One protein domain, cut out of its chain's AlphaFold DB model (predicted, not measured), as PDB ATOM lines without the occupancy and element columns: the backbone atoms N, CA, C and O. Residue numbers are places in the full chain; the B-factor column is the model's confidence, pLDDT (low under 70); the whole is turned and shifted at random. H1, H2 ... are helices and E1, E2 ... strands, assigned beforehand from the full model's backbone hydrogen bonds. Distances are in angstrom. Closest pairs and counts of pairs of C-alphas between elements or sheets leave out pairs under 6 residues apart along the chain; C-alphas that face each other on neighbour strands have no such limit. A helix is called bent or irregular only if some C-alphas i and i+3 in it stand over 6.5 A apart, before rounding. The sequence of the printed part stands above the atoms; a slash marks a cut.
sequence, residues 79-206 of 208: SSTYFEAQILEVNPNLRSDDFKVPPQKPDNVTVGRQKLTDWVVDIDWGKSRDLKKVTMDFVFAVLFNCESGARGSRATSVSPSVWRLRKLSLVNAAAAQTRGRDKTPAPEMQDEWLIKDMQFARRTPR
ATOM      1  N   SER A  79     187.585 200.050 242.701       80.81
ATOM      2  CA  SER A  79     188.329 201.315 242.599       80.81
ATOM      3  C   SER A  79     188.040 202.098 241.308       80.81
ATOM      4  O   SER A  79     187.949 203.322 241.359       80.81
ATOM      5  N   SER A  80     187.835 201.424 240.171       83.69
ATOM      6  CA  SER A  80     187.523 202.073 238.890       83.69
ATOM      7  C   SER A  80     186.212 202.851 238.951       83.69
ATOM      8  O   SER A  80     186.197 204.050 238.685       83.69
ATOM      9  N   THR A  81     185.142 202.206 239.416       82.81
ATOM     10  CA  THR A  81     183.818 202.819 239.570       82.81
ATOM     11  C   THR A  81     183.844 203.978 240.563       82.81
ATOM     12  O   THR A  81     183.177 204.989 240.347       82.81
ATOM     13  N   TYR A  82     184.643 203.870 241.632       83.88
ATOM     14  CA  TYR A  82     184.838 204.973 242.572       83.88
ATOM     15  C   TYR A  82     185.432 206.210 241.883       83.88
ATOM     16  O   TYR A  82     184.849 207.290 241.977       83.88
ATOM     17  N   PHE A  83     186.564 206.076 241.184       84.56
ATOM     18  CA  PHE A  83     187.209 207.219 240.529       84.56
ATOM     19  C   PHE A  83     186.375 207.769 239.365       84.56
ATOM     20  O   PHE A  83     186.267 208.984 239.233       84.56
ATOM     21  N   GLU A  84     185.729 206.907 238.578       84.56
ATOM     22  CA  GLU A  84     184.816 207.326 237.507       84.56
ATOM     23  C   GLU A  84     183.670 208.191 238.036       84.56
ATOM     24  O   GLU A  84     183.436 209.282 237.515       84.56
ATOM     25  N   ALA A  85     182.997 207.761 239.108       82.44
ATOM     26  CA  ALA A  85     181.910 208.528 239.708       82.44
ATOM     27  C   ALA A  85     182.382 209.905 240.209       82.44
ATOM     28  O   ALA A  85     181.701 210.906 239.998       82.44
ATOM     29  N   GLN A  86     183.561 209.961 240.834       83.38
ATOM     30  CA  GLN A  86     184.132 211.195 241.383       83.38
ATOM     31  C   GLN A  86     184.553 212.193 240.297       83.38
ATOM     32  O   GLN A  86     184.343 213.395 240.453       83.38
ATOM     33  N   ILE A  87     185.117 211.706 239.189       84.75
ATOM     34  CA  ILE A  87     185.543 212.543 238.059       84.75
ATOM     35  C   ILE A  87     184.327 213.087 237.298       84.75
ATOM     36  O   ILE A  87     184.293 214.273 236.963       84.75
ATOM     37  N   LEU A  88     183.313 212.249 237.055       84.25
ATOM     38  CA  LEU A  88     182.091 212.652 236.345       84.25
ATOM     39  C   LEU A  88     181.230 213.635 237.151       84.25
ATOM     40  O   LEU A  88     180.526 214.450 236.559       84.25
ATOM     41  N   GLU A  89     181.304 213.600 238.486       81.62
ATOM     42  CA  GLU A  89     180.601 214.559 239.345       81.62
ATOM     43  C   GLU A  89     181.124 215.995 239.171       81.62
ATOM     44  O   GLU A  89     180.342 216.943 239.208       81.62
ATOM     45  N   VAL A  90     182.431 216.165 238.938       81.00
ATOM     46  CA  VAL A  90     183.052 217.491 238.766       81.00
ATOM     47  C   VAL A  90     182.599 218.159 237.473       81.00
ATOM     48  O   VAL A  90     182.391 219.372 237.435       81.00
ATOM     49  N   ASN A  91     182.478 217.390 236.392       78.69
ATOM     50  CA  ASN A  91     182.073 217.936 235.110       78.69
ATOM     51  C   ASN A  91     181.251 216.905 234.312       78.69
ATOM     52  O   ASN A  91     181.815 215.975 233.728       78.69
ATOM     53  N   PRO A  92     179.924 217.111 234.209       68.31
ATOM     54  CA  PRO A  92     179.014 216.179 233.547       68.31
ATOM     55  C   PRO A  92     179.184 216.135 232.019       68.31
ATOM     56  O   PRO A  92     178.573 215.297 231.362       68.31
ATOM     57  N   ASN A  93     180.000 217.024 231.439       72.88
ATOM     58  CA  ASN A  93     180.295 217.049 230.004       72.88
ATOM     59  C   ASN A  93     181.502 216.174 229.614       72.88
ATOM     60  O   ASN A  93     181.823 216.091 228.424       72.88
ATOM     61  N   LEU A  94     182.207 215.554 230.572       75.06
ATOM     62  CA  LEU A  94     183.192 214.518 230.248       75.06
ATOM     63  C   LEU A  94     182.480 213.237 229.830       75.06
ATOM     64  O   LEU A  94     181.535 212.789 230.477       75.06
ATOM     65  N   ARG A  95     182.957 212.636 228.741       71.19
ATOM     66  CA  ARG A  95     182.502 211.310 228.320       71.19
ATOM     67  C   ARG A  95     183.347 210.254 229.017       71.19
ATOM     68  O   ARG A  95     184.526 210.478 229.268       71.19
ATOM     69  N   SER A  96     182.773 209.079 229.255       67.25
ATOM     70  CA  SER A  96     183.498 207.920 229.800       67.25
ATOM     71  C   SER A  96     184.662 207.452 228.914       67.25
ATOM     72  O   SER A  96     185.497 206.685 229.371       67.25
ATOM     73  N   ASP A  97     184.736 207.918 227.663       73.31
ATOM     74  CA  ASP A  97     185.849 207.650 226.748       73.31
ATOM     75  C   ASP A  97     187.037 208.617 226.926       73.31
ATOM     76  O   ASP A  97     188.130 208.330 226.437       73.31
ATOM     77  N   ASP A  98     186.839 209.754 227.609       74.56
ATOM     78  CA  ASP A  98     187.861 210.801 227.777       74.56
ATOM     79  C   ASP A  98     188.959 210.392 228.778       74.56
ATOM     80  O   ASP A  98     190.030 211.000 228.813       74.56
ATOM     81  N   PHE A  99     188.705 209.382 229.611       81.06
ATOM     82  CA  PHE A  99     189.657 208.867 230.589       81.06
ATOM     83  C   PHE A  99     189.415 207.379 230.845       81.06
ATOM     84  O   PHE A  99     188.321 206.861 230.638       81.06
ATOM     85  N   LYS A 100     190.443 206.667 231.308       84.81
ATOM     86  CA  LYS A 100     190.354 205.253 231.680       84.81
ATOM     87  C   LYS A 100     190.945 205.042 233.058       84.81
ATOM     88  O   LYS A 100     192.046 205.507 233.349       84.81
ATOM     89  N   VAL A 101     190.231 204.286 233.888       85.12
ATOM     90  CA  VAL A 101     190.703 203.895 235.217       85.12
ATOM     91  C   VAL A 101     191.061 202.401 235.203       85.12
ATOM     92  O   VAL A 101     190.187 201.553 235.384       85.12
ATOM     93  N   PRO A 102     192.329 202.034 234.941       83.56
ATOM     94  CA  PRO A 102     192.793 200.661 235.035       83.56
ATOM     95  C   PRO A 102     192.696 200.141 236.480       83.56
ATOM     96  O   PRO A 102     192.706 200.924 237.435       83.56
ATOM     97  N   PRO A 103     192.658 198.810 236.662       81.81
ATOM     98  CA  PRO A 103     192.591 198.209 237.988       81.81
ATOM     99  C   PRO A 103     193.826 198.545 238.833       81.81
ATOM    100  O   PRO A 103     194.938 198.694 238.313       81.81
ATOM    101  N   GLN A 104     193.622 198.616 240.153       84.81
ATOM    102  CA  GLN A 104     194.676 198.910 241.125       84.81
ATOM    103  C   GLN A 104     195.852 197.923 241.030       84.81
ATOM    104  O   GLN A 104     195.665 196.708 240.949       84.81
ATOM    105  N   LYS A 105     197.079 198.446 241.085       86.88
ATOM    106  CA  LYS A 105     198.324 197.666 241.048       86.88
ATOM    107  C   LYS A 105     199.018 197.717 242.411       86.88
ATOM    108  O   LYS A 105     199.154 198.810 242.962       86.88
ATOM    109  N   PRO A 106     199.468 196.581 242.966       87.00
ATOM    110  CA  PRO A 106     200.230 196.586 244.205       87.00
ATOM    111  C   PRO A 106     201.658 197.072 243.941       87.00
ATOM    112  O   PRO A 106     202.351 196.549 243.069       87.00
ATOM    113  N   ASP A 107     202.110 198.040 244.728       85.56
ATOM    114  CA  ASP A 107     203.487 198.516 244.747       85.56
ATOM    115  C   ASP A 107     204.058 198.379 246.163       85.56
ATOM    116  O   ASP A 107     203.464 198.812 247.153       85.56
ATOM    117  N   ASN A 108     205.204 197.715 246.279       84.69
ATOM    118  CA  ASN A 108     205.805 197.422 247.573       84.69
ATOM    119  C   ASN A 108     206.689 198.592 247.996       84.69
ATOM    120  O   ASN A 108     207.765 198.802 247.440       84.69
ATOM    121  N   VAL A 109     206.259 199.312 249.028       81.75
ATOM    122  CA  VAL A 109     206.954 200.501 249.520       81.75
ATOM    123  C   VAL A 109     207.471 200.237 250.927       81.75
ATOM    124  O   VAL A 109     206.789 199.666 251.776       81.75
ATOM    125  N   THR A 110     208.706 200.652 251.195       81.00
ATOM    126  CA  THR A 110     209.272 200.616 252.548       81.00
ATOM    127  C   THR A 110     209.395 202.044 253.053       81.00
ATOM    128  O   THR A 110     210.118 202.845 252.465       81.00
ATOM    129  N   VAL A 111     208.683 202.373 254.133       78.75
ATOM    130  CA  VAL A 111     208.780 203.685 254.791       78.75
ATOM    131  C   VAL A 111     209.508 203.485 256.115       78.75
ATOM    132  O   VAL A 111     208.974 202.905 257.063       78.75
ATOM    133  N   GLY A 112     210.770 203.910 256.168       82.81
ATOM    134  CA  GLY A 112     211.646 203.648 257.310       82.81
ATOM    135  C   GLY A 112     211.867 202.145 257.516       82.81
ATOM    136  O   GLY A 112     212.509 201.494 256.699       82.81
ATOM    137  N   ARG A 113     211.333 201.589 258.613       80.00
ATOM    138  CA  ARG A 113     211.413 200.150 258.943       80.00
ATOM    139  C   ARG A 113     210.136 199.365 258.621       80.00
ATOM    140  O   ARG A 113     210.122 198.146 258.770       80.00
ATOM    141  N   GLN A 114     209.060 200.037 258.214       79.69
ATOM    142  CA  GLN A 114     207.770 199.399 257.966       79.69
ATOM    143  C   GLN A 114     207.657 198.976 256.499       79.69
ATOM    144  O   GLN A 114     207.805 199.800 255.594       79.69
ATOM    145  N   LYS A 115     207.378 197.687 256.275       84.50
ATOM    146  CA  LYS A 115     207.050 197.140 254.954       84.50
ATOM    147  C   LYS A 115     205.562 197.350 254.691       84.50
ATOM    148  O   LYS A 115     204.722 196.875 255.454       84.50
ATOM    149  N   LEU A 116     205.251 198.070 253.625       85.00
ATOM    150  CA  LEU A 116     203.901 198.489 253.269       85.00
ATOM    151  C   LEU A 116     203.619 198.090 251.817       85.00
ATOM    152  O   LEU A 116     204.538 197.927 251.010       85.00
ATOM    153  N   THR A 117     202.343 197.940 251.490       85.00
ATOM    154  CA  THR A 117     201.888 197.760 250.111       85.00
ATOM    155  C   THR A 117     200.958 198.915 249.775       85.00
ATOM    156  O   THR A 117     199.889 199.063 250.380       85.00
ATOM    157  N   ASP A 118     201.400 199.748 248.837       87.50
ATOM    158  CA  ASP A 118     200.623 200.844 248.279       87.50
ATOM    159  C   ASP A 118     199.867 200.293 247.058       87.50
ATOM    160  O   ASP A 118     200.462 199.849 246.081       87.50
ATOM    161  N   TRP A 119     198.539 200.279 247.124       87.50
ATOM    162  CA  TRP A 119     197.673 199.958 245.993       87.50
ATOM    163  C   TRP A 119     197.507 201.215 245.157       87.50
ATOM    164  O   TRP A 119     196.991 202.211 245.659       87.50
ATOM    165  N   VAL A 120     197.974 201.184 243.916       88.62
ATOM    166  CA  VAL A 120     198.083 202.355 243.044       88.62
ATOM    167  C   VAL A 120     197.046 202.271 241.943       88.62
ATOM    168  O   VAL A 120     196.966 201.259 241.249       88.62
ATOM    169  N   VAL A 121     196.303 203.349 241.749       89.50
ATOM    170  CA  VAL A 121     195.401 203.545 240.617       89.50
ATOM    171  C   VAL A 121     195.963 204.675 239.770       89.50
ATOM    172  O   VAL A 121     196.269 205.746 240.291       89.50
ATOM    173  N   ASP A 122     196.142 204.412 238.480       89.31
ATOM    174  CA  ASP A 122     196.731 205.347 237.524       89.31
ATOM    175  C   ASP A 122     195.660 205.799 236.543       89.31
ATOM    176  O   ASP A 122     195.211 204.989 235.743       89.31
ATOM    177  N   ILE A 123     195.206 207.044 236.632       87.62
ATOM    178  CA  ILE A 123     194.130 207.551 235.782       87.62
ATOM    179  C   ILE A 123     194.743 207.956 234.442       87.62
ATOM    180  O   ILE A 123     195.498 208.927 234.358       87.62
ATOM    181  N   ASP A 124     194.406 207.202 233.398       86.00
ATOM    182  CA  ASP A 124     194.853 207.461 232.035       86.00
ATOM    183  C   ASP A 124     193.920 208.488 231.387       86.00
ATOM    184  O   ASP A 124     192.766 208.191 231.085       86.00
ATOM    185  N   TRP A 125     194.422 209.702 231.176       81.75
ATOM    186  CA  TRP A 125     193.704 210.802 230.519       81.75
ATOM    187  C   TRP A 125     193.886 210.807 228.991       81.75
ATOM    188  O   TRP A 125     193.594 211.801 228.325       81.75
ATOM    189  N   GLY A 126     194.395 209.709 228.423       73.81
ATOM    190  CA  GLY A 126     194.664 209.566 226.999       73.81
ATOM    191  C   GLY A 126     196.111 209.894 226.619       73.81
ATOM    192  O   GLY A 126     196.906 210.447 227.380       73.81
ATOM    193  N   LYS A 127     196.493 209.526 225.390       63.72
ATOM    194  CA  LYS A 127     197.862 209.719 224.885       63.72
ATOM    195  C   LYS A 127     198.041 211.106 224.280       63.72
ATOM    196  O   LYS A 127     197.114 211.697 223.747       63.72
ATOM    197  N   SER A 128     199.289 211.574 224.278       55.75
ATOM    198  CA  SER A 128     199.749 212.948 224.008       55.75
ATOM    199  C   SER A 128     199.173 213.730 222.807       55.75
ATOM    200  O   SER A 128     199.418 214.932 222.742       55.75
ATOM    201  N   ARG A 129     198.473 213.098 221.852       55.50
ATOM    202  CA  ARG A 129     197.791 213.765 220.724       55.50
ATOM    203  C   ARG A 129     196.303 214.042 220.976       55.50
ATOM    204  O   ARG A 129     195.790 214.989 220.396       55.50
ATOM    205  N   ASP A 130     195.678 213.281 221.871       60.94
ATOM    206  CA  ASP A 130     194.247 213.349 222.202       60.94
ATOM    207  C   ASP A 130     194.003 213.916 223.612       60.94
ATOM    208  O   ASP A 130     192.873 213.926 224.094       60.94
ATOM    209  N   LEU A 131     195.058 214.389 224.294       67.50
ATOM    210  CA  LEU A 131     194.947 214.990 225.624       67.50
ATOM    211  C   LEU A 131     194.038 216.222 225.561       67.50
ATOM    212  O   LEU A 131     194.386 217.252 224.974       67.50
ATOM    213  N   LYS A 132     192.875 216.108 226.201       72.69
ATOM    214  CA  LYS A 132     191.909 217.193 226.326       72.69
ATOM    215  C   LYS A 132     192.514 218.303 227.180       72.69
ATOM    216  O   LYS A 132     193.072 218.055 228.248       72.69
ATOM    217  N   LYS A 133     192.399 219.537 226.697       83.12
ATOM    218  CA  LYS A 133     192.790 220.717 227.465       83.12
ATOM    219  C   LYS A 133     191.782 220.923 228.588       83.12
ATOM    220  O   LYS A 133     190.579 220.966 228.331       83.12
ATOM    221  N   VAL A 134     192.278 221.046 229.811       84.12
ATOM    222  CA  VAL A 134     191.461 221.283 231.004       84.12
ATOM    223  C   VAL A 134     191.896 222.563 231.705       84.12
ATOM    224  O   VAL A 134     193.053 222.965 231.608       84.12
ATOM    225  N   THR A 135     190.970 223.206 232.409       87.69
ATOM    226  CA  THR A 135     191.274 224.359 233.266       87.69
ATOM    227  C   THR A 135     191.913 223.891 234.570       87.69
ATOM    228  O   THR A 135     191.703 222.752 235.003       87.69
ATOM    229  N   MET A 136     192.685 224.754 235.231       86.00
ATOM    230  CA  MET A 136     193.298 224.389 236.514       86.00
ATOM    231  C   MET A 136     192.241 224.144 237.601       86.00
ATOM    232  O   MET A 136     192.395 223.248 238.431       86.00
ATOM    233  N   ASP A 137     191.140 224.896 237.558       86.38
ATOM    234  CA  ASP A 137     190.010 224.743 238.480       86.38
ATOM    235  C   ASP A 137     189.395 223.336 238.403       86.38
ATOM    236  O   ASP A 137     189.158 222.688 239.422       86.38
ATOM    237  N   PHE A 138     189.263 222.795 237.187       87.69
ATOM    238  CA  PHE A 138     188.824 221.417 236.989       87.69
ATOM    239  C   PHE A 138     189.785 220.411 237.637       87.69
ATOM    240  O   PHE A 138     189.343 219.493 238.328       87.69
ATOM    241  N   VAL A 139     191.098 220.587 237.451       86.50
ATOM    242  CA  VAL A 139     192.105 219.695 238.049       86.50
ATOM    243  C   VAL A 139     191.998 219.713 239.573       86.50
ATOM    244  O   VAL A 139     191.998 218.653 240.199       86.50
ATOM    245  N   PHE A 140     191.862 220.895 240.177       86.88
ATOM    246  CA  PHE A 140     191.691 221.018 241.623       86.88
ATOM    247  C   PHE A 140     190.406 220.362 242.119       86.88
ATOM    248  O   PHE A 140     190.450 219.639 243.114       86.88
ATOM    249  N   ALA A 141     189.288 220.556 241.421       85.88
ATOM    250  CA  ALA A 141     188.017 219.948 241.790       85.88
ATOM    251  C   ALA A 141     188.068 218.411 241.718       85.88
ATOM    252  O   ALA A 141     187.598 217.742 242.640       85.88
ATOM    253  N   VAL A 142     188.714 217.837 240.694       86.69
ATOM    254  CA  VAL A 142     188.926 216.380 240.588       86.69
ATOM    255  C   VAL A 142     189.787 215.860 241.735       86.69
ATOM    256  O   VAL A 142     189.404 214.898 242.401       86.69
ATOM    257  N   LEU A 143     190.926 216.505 242.006       87.69
ATOM    258  CA  LEU A 143     191.803 216.113 243.112       87.69
ATOM    259  C   LEU A 143     191.061 216.158 244.449       87.69
ATOM    260  O   LEU A 143     191.117 215.204 245.226       87.69
ATOM    261  N   PHE A 144     190.332 217.247 244.687       84.56
ATOM    262  CA  PHE A 144     189.574 217.433 245.910       84.56
ATOM    263  C   PHE A 144     188.498 216.360 246.074       84.56
ATOM    264  O   PHE A 144     188.435 215.737 247.132       84.56
ATOM    265  N   ASN A 145     187.693 216.082 245.047       84.62
ATOM    266  CA  ASN A 145     186.645 215.060 245.111       84.62
ATOM    267  C   ASN A 145     187.228 213.664 245.371       84.62
ATOM    268  O   ASN A 145     186.824 212.980 246.316       84.62
ATOM    269  N   CYS A 146     188.275 213.280 244.635       83.69
ATOM    270  CA  CYS A 146     188.914 211.975 244.793       83.69
ATOM    271  C   CYS A 146     189.537 211.754 246.190       83.69
ATOM    272  O   CYS A 146     189.449 210.637 246.721       83.69
ATOM    273  N   GLU A 147     190.136 212.785 246.804       83.56
ATOM    274  CA  GLU A 147     190.773 212.709 248.134       83.56
ATOM    275  C   GLU A 147     189.835 212.968 249.319       83.56
ATOM    276  O   GLU A 147     190.091 212.504 250.438       83.56
ATOM    277  N   SER A 148     188.773 213.738 249.111       75.06
ATOM    278  CA  SER A 148     187.763 213.989 250.139       75.06
ATOM    279  C   SER A 148     186.748 212.853 250.205       75.06
ATOM    280  O   SER A 148     186.217 212.582 251.278       75.06
ATOM    281  N   GLY A 149     186.531 212.141 249.094       68.56
ATOM    282  CA  GLY A 149     185.427 211.196 248.970       68.56
ATOM    283  C   GLY A 149     184.080 211.912 248.949       68.56
ATOM    284  O   GLY A 149     183.086 211.340 249.401       68.56
ATOM    285  N   ALA A 150     184.058 213.167 248.481       61.34
ATOM    286  CA  ALA A 150     182.845 213.948 248.311       61.34
ATOM    287  C   ALA A 150     181.878 213.172 247.411       61.34
ATOM    288  O   ALA A 150     182.152 212.908 246.249       61.34
ATOM    289  N   ARG A 151     180.755 212.729 247.971       61.06
ATOM    290  CA  ARG A 151     179.676 212.100 247.208       61.06
ATOM    291  C   ARG A 151     178.553 213.113 247.120       61.06
ATOM    292  O   ARG A 151     178.065 213.542 248.168       61.06
ATOM    293  N   GLY A 152     178.135 213.461 245.909       52.41
ATOM    294  CA  GLY A 152     177.097 214.459 245.674       52.41
ATOM    295  C   GLY A 152     175.884 214.287 246.581       52.41
ATOM    296  O   GLY A 152     175.198 213.272 246.512       52.41
ATOM    297  N   SER A 153     175.659 215.277 247.456       48.56
ATOM    298  CA  SER A 153     174.459 215.615 248.256       48.56
ATOM    299  C   SER A 153     173.673 214.502 249.003       48.56
ATOM    300  O   SER A 153     172.727 214.799 249.726       48.56
ATOM    301  N   ARG A 154     174.025 213.215 248.894       49.94
ATOM    302  CA  ARG A 154     173.245 212.080 249.434       49.94
ATOM    303  C   ARG A 154     173.930 211.311 250.560       49.94
ATOM    304  O   ARG A 154     173.324 210.399 251.117       49.94
ATOM    305  N   ALA A 155     175.168 211.647 250.914       53.94
ATOM    306  CA  ALA A 155     175.871 210.985 252.007       53.94
ATOM    307  C   ALA A 155     175.627 211.721 253.335       53.94
ATOM    308  O   ALA A 155     176.105 212.831 253.542       53.94
ATOM    309  N   THR A 156     174.915 211.077 254.260       52.09
ATOM    310  CA  THR A 156     174.661 211.556 255.635       52.09
ATOM    311  C   THR A 156     175.910 211.565 256.529       52.09
ATOM    312  O   THR A 156     175.865 212.067 257.649       52.09
ATOM    313  N   SER A 157     177.039 211.050 256.040       53.31
ATOM    314  CA  SER A 157     178.345 211.105 256.698       53.31
ATOM    315  C   SER A 157     179.452 211.260 255.653       53.31
ATOM    316  O   SER A 157     179.604 210.403 254.778       53.31
ATOM    317  N   VAL A 158     180.251 212.323 255.754       57.81
ATOM    318  CA  VAL A 158     181.440 212.522 254.914       57.81
ATOM    319  C   VAL A 158     182.585 211.704 255.512       57.81
ATOM    320  O   VAL A 158     183.369 212.195 256.323       57.81
ATOM    321  N   SER A 159     182.642 210.416 255.181       59.97
ATOM    322  CA  SER A 159     183.816 209.597 255.483       59.97
ATOM    323  C   SER A 159     184.933 209.986 254.509       59.97
ATOM    324  O   SER A 159     184.695 209.939 253.302       59.97
ATOM    325  N   PRO A 160     186.135 210.361 254.987       66.25
ATOM    326  CA  PRO A 160     187.223 210.766 254.104       66.25
ATOM    327  C   PRO A 160     187.654 209.604 253.202       66.25
ATOM    328  O   PRO A 160     187.696 208.452 253.644       66.25
ATOM    329  N   SER A 161     188.018 209.909 251.954       75.31
ATOM    330  CA  SER A 161     188.591 208.920 251.035       75.31
ATOM    331  C   SER A 161     189.867 208.297 251.606       75.31
ATOM    332  O   SER A 161     190.680 208.952 252.268       75.31
ATOM    333  N   VAL A 162     190.059 207.010 251.317       80.50
ATOM    334  CA  VAL A 162     191.287 206.269 251.654       80.50
ATOM    335  C   VAL A 162     192.365 206.449 250.580       80.50
ATOM    336  O   VAL A 162     193.523 206.082 250.782       80.50
ATOM    337  N   TRP A 163     191.992 207.019 249.436       85.25
ATOM    338  CA  TRP A 163     192.888 207.301 248.328       85.25
ATOM    339  C   TRP A 163     193.560 208.657 248.526       85.25
ATOM    340  O   TRP A 163     192.906 209.651 248.842       85.25
ATOM    341  N   ARG A 164     194.880 208.695 248.341       88.50
ATOM    342  CA  ARG A 164     195.694 209.913 248.406       88.50
ATOM    343  C   ARG A 164     196.466 210.096 247.119       88.50
ATOM    344  O   ARG A 164     196.899 209.110 246.521       88.50
ATOM    345  N   LEU A 165     196.654 211.338 246.699       90.25
ATOM    346  CA  LEU A 165     197.462 211.664 245.541       90.25
ATOM    347  C   LEU A 165     198.902 211.198 245.778       90.25
ATOM    348  O   LEU A 165     199.545 211.549 246.768       90.25
ATOM    349  N   ARG A 166     199.409 210.389 244.853       88.12
ATOM    350  CA  ARG A 166     200.788 209.896 244.852       88.12
ATOM    351  C   ARG A 166     201.651 210.669 243.868       88.12
ATOM    352  O   ARG A 166     202.780 211.028 244.191       88.12
ATOM    353  N   LYS A 167     201.142 210.873 242.654       89.81
ATOM    354  CA  LYS A 167     201.874 211.525 241.567       89.81
ATOM    355  C   LYS A 167     200.913 212.362 240.742       89.81
ATOM    356  O   LYS A 167     199.860 211.874 240.345       89.81
ATOM    357  N   LEU A 168     201.317 213.591 240.453       89.62
ATOM    358  CA  LEU A 168     200.633 214.478 239.527       89.62
ATOM    359  C   LEU A 168     201.669 215.116 238.608       89.62
ATOM    360  O   LEU A 168     202.656 215.680 239.077       89.62
ATOM    361  N   SER A 169     201.447 215.012 237.304       87.75
ATOM    362  CA  SER A 169     202.282 215.634 236.281       87.75
ATOM    363  C   SER A 169     201.389 216.446 235.357       87.75
ATOM    364  O   SER A 169     200.593 215.885 234.601       87.75
ATOM    365  N   LEU A 170     201.510 217.771 235.441       87.25
ATOM    366  CA  LEU A 170     200.753 218.728 234.640       87.25
ATOM    367  C   LEU A 170     201.695 219.472 233.705       87.25
ATOM    368  O   LEU A 170     202.817 219.823 234.076       87.25
ATOM    369  N   VAL A 171     201.226 219.743 232.492       85.38
ATOM    370  CA  VAL A 171     201.940 220.591 231.538       85.38
ATOM    371  C   VAL A 171     200.966 221.590 230.944       85.38
ATOM    372  O   VAL A 171     199.930 221.201 230.418       85.38
ATOM    373  N   ASN A 172     201.311 222.873 231.006       82.88
ATOM    374  CA  ASN A 172     200.527 223.911 230.352       82.88
ATOM    375  C   ASN A 172     200.618 223.751 228.821       82.88
ATOM    376  O   ASN A 172     201.711 223.582 228.265       82.88
ATOM    377  N   ALA A 173     199.471 223.779 228.146       78.06
ATOM    378  CA  ALA A 173     199.359 223.539 226.713       78.06
ATOM    379  C   ALA A 173     200.076 224.619 225.888       78.06
ATOM    380  O   ALA A 173     200.747 224.285 224.909       78.06
ATOM    381  N   ALA A 174     200.011 225.886 226.315       68.50
ATOM    382  CA  ALA A 174     200.710 226.986 225.655       68.50
ATOM    383  C   ALA A 174     202.233 226.822 225.790       68.50
ATOM    384  O   ALA A 174     202.951 226.859 224.793       68.50
ATOM    385  N   ALA A 175     202.725 226.508 226.994       65.75
ATOM    386  CA  ALA A 175     204.155 226.289 227.239       65.75
ATOM    387  C   ALA A 175     204.726 225.051 226.512       65.75
ATOM    388  O   ALA A 175     205.910 225.020 226.156       65.75
ATOM    389  N   ALA A 176     203.905 224.021 226.274       61.94
ATOM    390  CA  ALA A 176     204.304 222.833 225.518       61.94
ATOM    391  C   ALA A 176     204.572 223.139 224.035       61.94
ATOM    392  O   ALA A 176     205.472 222.537 223.449       61.94
ATOM    393  N   GLN A 177     203.833 224.086 223.444       60.38
ATOM    394  CA  GLN A 177     204.021 224.522 222.057       60.38
ATOM    395  C   GLN A 177     205.250 225.434 221.893       60.38
ATOM    396  O   GLN A 177     205.934 225.371 220.872       60.38
ATOM    397  N   THR A 178     205.588 226.231 222.913       54.31
ATOM    398  CA  THR A 178     206.690 227.212 222.854       54.31
ATOM    399  C   THR A 178     208.086 226.585 222.931       54.31
ATOM    400  O   THR A 178     209.043 227.169 222.423       54.31
ATOM    401  N   ARG A 179     208.226 225.370 223.493       54.69
ATOM    402  CA  ARG A 179     209.525 224.687 223.708       54.69
ATOM    403  C   ARG A 179     210.377 224.460 222.449       54.69
ATOM    404  O   ARG A 179     211.538 224.087 222.588       54.69
ATOM    405  N   GLY A 180     209.830 224.664 221.249       55.28
ATOM    406  CA  GLY A 180     210.553 224.510 219.984       55.28
ATOM    407  C   GLY A 180     210.863 225.798 219.211       55.28
ATOM    408  O   GLY A 180     211.618 225.711 218.245       55.28
ATOM    409  N   ARG A 181     210.299 226.966 219.564       54.59
ATOM    410  CA  ARG A 181     210.408 228.171 218.709       54.59
ATOM    411  C   ARG A 181     210.760 229.482 219.405       54.59
ATOM    412  O   ARG A 181     211.498 230.246 218.797       54.59
ATOM    413  N   ASP A 182     210.356 229.715 220.654       55.47
ATOM    414  CA  ASP A 182     210.593 231.007 221.314       55.47
ATOM    415  C   ASP A 182     211.290 230.843 222.672       55.47
ATOM    416  O   ASP A 182     210.897 230.036 223.513       55.47
ATOM    417  N   LYS A 183     212.363 231.619 222.885       53.59
ATOM    418  CA  LYS A 183     213.185 231.617 224.113       53.59
ATOM    419  C   LYS A 183     212.514 232.302 225.310       53.59
ATOM    420  O   LYS A 183     213.064 232.253 226.408       53.59
ATOM    421  N   THR A 184     211.348 232.910 225.119       58.00
ATOM    422  CA  THR A 184     210.671 233.714 226.139       58.00
ATOM    423  C   THR A 184     209.222 233.245 226.261       58.00
ATOM    424  O   THR A 184     208.508 233.264 225.257       58.00
ATOM    425  N   PRO A 185     208.766 232.791 227.442       56.16
ATOM    426  CA  PRO A 185     207.361 232.456 227.641       56.16
ATOM    427  C   PRO A 185     206.494 233.713 227.490       56.16
ATOM    428  O   PRO A 185     206.925 234.815 227.834       56.16
ATOM    429  N   ALA A 186     205.279 233.545 226.963       64.00
ATOM    430  CA  ALA A 186     204.317 234.637 226.841       64.00
ATOM    431  C   ALA A 186     204.005 235.254 228.226       64.00
ATOM    432  O   ALA A 186     203.969 234.517 229.215       64.00
ATOM    433  N   PRO A 187     203.779 236.581 228.310       65.75
ATOM    434  CA  PRO A 187     203.570 237.290 229.577       65.75
ATOM    435  C   PRO A 187     202.306 236.850 230.330       65.75
ATOM    436  O   PRO A 187     202.257 236.968 231.550       65.75
ATOM    437  N   GLU A 188     201.324 236.283 229.626       68.44
ATOM    438  CA  GLU A 188     200.135 235.664 230.209       68.44
ATOM    439  C   GLU A 188     200.033 234.218 229.711       68.44
ATOM    440  O   GLU A 188     199.920 233.958 228.509       68.44
ATOM    441  N   MET A 189     200.118 233.256 230.632       69.50
ATOM    442  CA  MET A 189     199.876 231.849 230.318       69.50
ATOM    443  C   MET A 189     198.370 231.598 230.312       69.50
ATOM    444  O   MET A 189     197.695 231.831 231.310       69.50
ATOM    445  N   GLN A 190     197.853 231.103 229.187       78.12
ATOM    446  CA  GLN A 190     196.455 230.689 229.080       78.12
ATOM    447  C   GLN A 190     196.186 229.514 230.031       78.12
ATOM    448  O   GLN A 190     197.038 228.627 230.172       78.12
ATOM    449  N   ASP A 191     195.011 229.502 230.673       81.56
ATOM    450  CA  ASP A 191     194.592 228.450 231.611       81.56
ATOM    451  C   ASP A 191     194.152 227.176 230.874       81.56
ATOM    452  O   ASP A 191     192.997 226.758 230.888       81.56
ATOM    453  N   GLU A 192     195.105 226.577 230.171       85.50
ATOM    454  CA  GLU A 192     194.944 225.334 229.438       85.50
ATOM    455  C   GLU A 192     196.030 224.357 229.885       85.50
ATOM    456  O   GLU A 192     197.221 224.546 229.620       85.50
ATOM    457  N   TRP A 193     195.622 223.285 230.549       84.94
ATOM    458  CA  TRP A 193     196.512 222.287 231.123       84.94
ATOM    459  C   TRP A 193     196.259 220.913 230.519       84.94
ATOM    460  O   TRP A 193     195.143 220.562 230.141       84.94
ATOM    461  N   LEU A 194     197.331 220.135 230.428       85.75
ATOM    462  CA  LEU A 194     197.334 218.746 229.998       85.75
ATOM    463  C   LEU A 194     197.780 217.892 231.185       85.75
ATOM    464  O   LEU A 194     198.872 218.101 231.731       85.75
ATOM    465  N   ILE A 195     196.946 216.932 231.572       85.06
ATOM    466  CA  ILE A 195     197.257 215.975 232.636       85.06
ATOM    467  C   ILE A 195     198.032 214.817 232.009       85.06
ATOM    468  O   ILE A 195     197.496 214.096 231.177       85.06
ATOM    469  N   LYS A 196     199.306 214.652 232.372       83.12
ATOM    470  CA  LYS A 196     200.143 213.558 231.854       83.12
ATOM    471  C   LYS A 196     200.033 212.301 232.699       83.12
ATOM    472  O   LYS A 196     199.763 211.237 232.169       83.12
ATOM    473  N   ASP A 197     200.253 212.464 233.999       85.81
ATOM    474  CA  ASP A 197     200.191 211.378 234.970       85.81
ATOM    475  C   ASP A 197     199.335 211.839 236.148       85.81
ATOM    476  O   ASP A 197     199.578 212.921 236.697       85.81
ATOM    477  N   MET A 198     198.381 211.013 236.569       88.94
ATOM    478  CA  MET A 198     197.607 211.232 237.788       88.94
ATOM    479  C   MET A 198     197.422 209.898 238.504       88.94
ATOM    480  O   MET A 198     196.626 209.060 238.097       88.94
ATOM    481  N   GLN A 199     198.171 209.708 239.587       90.94
ATOM    482  CA  GLN A 199     198.183 208.461 240.339       90.94
ATOM    483  C   GLN A 199     197.708 208.690 241.760       90.94
ATOM    484  O   GLN A 199     198.241 209.544 242.472       90.94
ATOM    485  N   PHE A 200     196.776 207.853 242.192       90.12
ATOM    486  CA  PHE A 200     196.318 207.776 243.568       90.12
ATOM    487  C   PHE A 200     196.805 206.483 244.200       90.12
ATOM    488  O   PHE A 200     196.887 205.445 243.547       90.12
ATOM    489  N   ALA A 201     197.135 206.537 245.484       89.44
ATOM    490  CA  ALA A 201     197.559 205.379 246.239       89.44
ATOM    491  C   ALA A 201     196.776 205.243 247.537       89.44
ATOM    492  O   ALA A 201     196.469 206.220 248.224       89.44
ATOM    493  N   ARG A 202     196.502 203.991 247.883       87.31
ATOM    494  CA  ARG A 202     196.001 203.587 249.187       87.31
ATOM    495  C   ARG A 202     197.030 202.693 249.848       87.31
ATOM    496  O   ARG A 202     197.438 201.679 249.288       87.31
ATOM    497  N   ARG A 203     197.394 203.026 251.078       83.00
ATOM    498  CA  ARG A 203     198.386 202.273 251.839       83.00
ATOM    499  C   ARG A 203     197.738 201.191 252.685       83.00
ATOM    500  O   ARG A 203     196.792 201.454 253.424       83.00
ATOM    501  N   THR A 204     198.297 199.991 252.622       81.75
ATOM    502  CA  THR A 204     197.937 198.884 253.511       81.75
ATOM    503  C   THR A 204     199.185 198.303 254.172       81.75
ATOM    504  O   THR A 204     200.254 198.284 253.548       81.75
ATOM    505  N   PRO A 205     199.098 197.856 255.439       78.00
ATOM    506  CA  PRO A 205     200.184 197.103 256.045       78.00
ATOM    507  C   PRO A 205     200.404 195.825 255.241       78.00
ATOM    508  O   PRO A 205     199.441 195.160 254.855       78.00
ATOM    509  N   ARG A 206     201.671 195.484 254.981       71.75
ATOM    510  CA  ARG A 206     201.995 194.229 254.312       71.75
ATOM    511  C   ARG A 206     201.620 193.091 255.258       71.75
ATOM    512  O   ARG A 206     202.272 192.908 256.285       71.75
TER     513      ARG A 206
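AT A GLANCE: This is residues 79 to 206 of the 208 residues of an uncharacterized protein of bacterium (UniProt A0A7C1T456). A twisted sheet of four strands, with the long bent strand E4 inside it, has H2 along one face, while H1 packs slantwise on H2 and grazes the sheet with its first residues. The hairpin E1 and E2 makes one end of the sheet, and short H3 follows E3 at the other end. The printed part has 128 residues, with three named helices and four named strands in the order H1, E1, E2, H2, E3, H3, E4; the sheet's order is E1, E2, E4, E3, antiparallel throughout, and the class is mixed, helices and strands. The whole is only just loose, close to compact, with a radius of gyration of the C-alphas of 16.9 A and spans of 50 by 41 by 25 A.

IN THESE COORDINATES: H1 is residues 79 to 90, 17.4 A long, beginning at C-alpha 79 (188.329, 201.315, 242.599). E1, residues 105 to 111, measures 18.3 A, and E2, residues 114 to 122, measures 24.0 A. H2 is residues 136 to 148, 18.0 A long, with C-alpha 136 at (193.298, 224.389, 236.514). E3, residues 164 to 172, spans 23.4 A and bends by 57 degrees at residue 167. H3, residues 173 to 178, is 9.1 A long. E4, residues 193 to 205, spans 35.6 A, bends by 51 degrees at residue 196 and ends at C-alpha 205 (200.184, 197.103, 256.045).

HOW THE PARTS SIT: The hairpin E1 and E2 is antiparallel at 144 degrees, with N 107 and O 118 at 2.8 A. E2 and E4 are antiparallel at 145 degrees, with N 119 and O 202 at 2.8 A. E4 and E3 are antiparallel at 169 degrees, with N 194 and O 171 at 2.8 A; these N and O pairs are within hydrogen-bond range. E1 and E3 are the edge strands and are apart. H2 is on the sheet at a height over the sheet of 9.3 A, in two layers, helix on sheet. It lies over E3 and runs along the strands, at 6 degrees to E3 on the local plane; their closest C-alphas, of Glu 147 and Arg 164, are 5.7 A apart. E2, H2 and E3 form a split strand-helix-strand unit, two strands running the same way with E4 between them, and its crossover is right-handed. H1 and H2 touch at a steep tilt of 45 degrees, opposite ways; their closest C-alphas, of Ile 87 and Val 142, are 5.7 A apart. H1 only grazes the sheet with residues 79 to 83, and H3 only grazes it with residues 173 to 176. Every O i to N i+4 pair is within hydrogen-bond range in H2 and H3, and 7 of 8 are in H1.

THE WHOLE: The two C-alphas farthest apart, of Thr 156 and Arg 181, are 54.0 A apart. The printed part has no cut. The links H1 to E1, E2 to H2, H2 to E3 and H3 to E4 are long. Mean pLDDT of the printed part is 77.0; 35 residues are under 70, namely 92, 96, 127 to 131, 149 to 160 and 174 to 189.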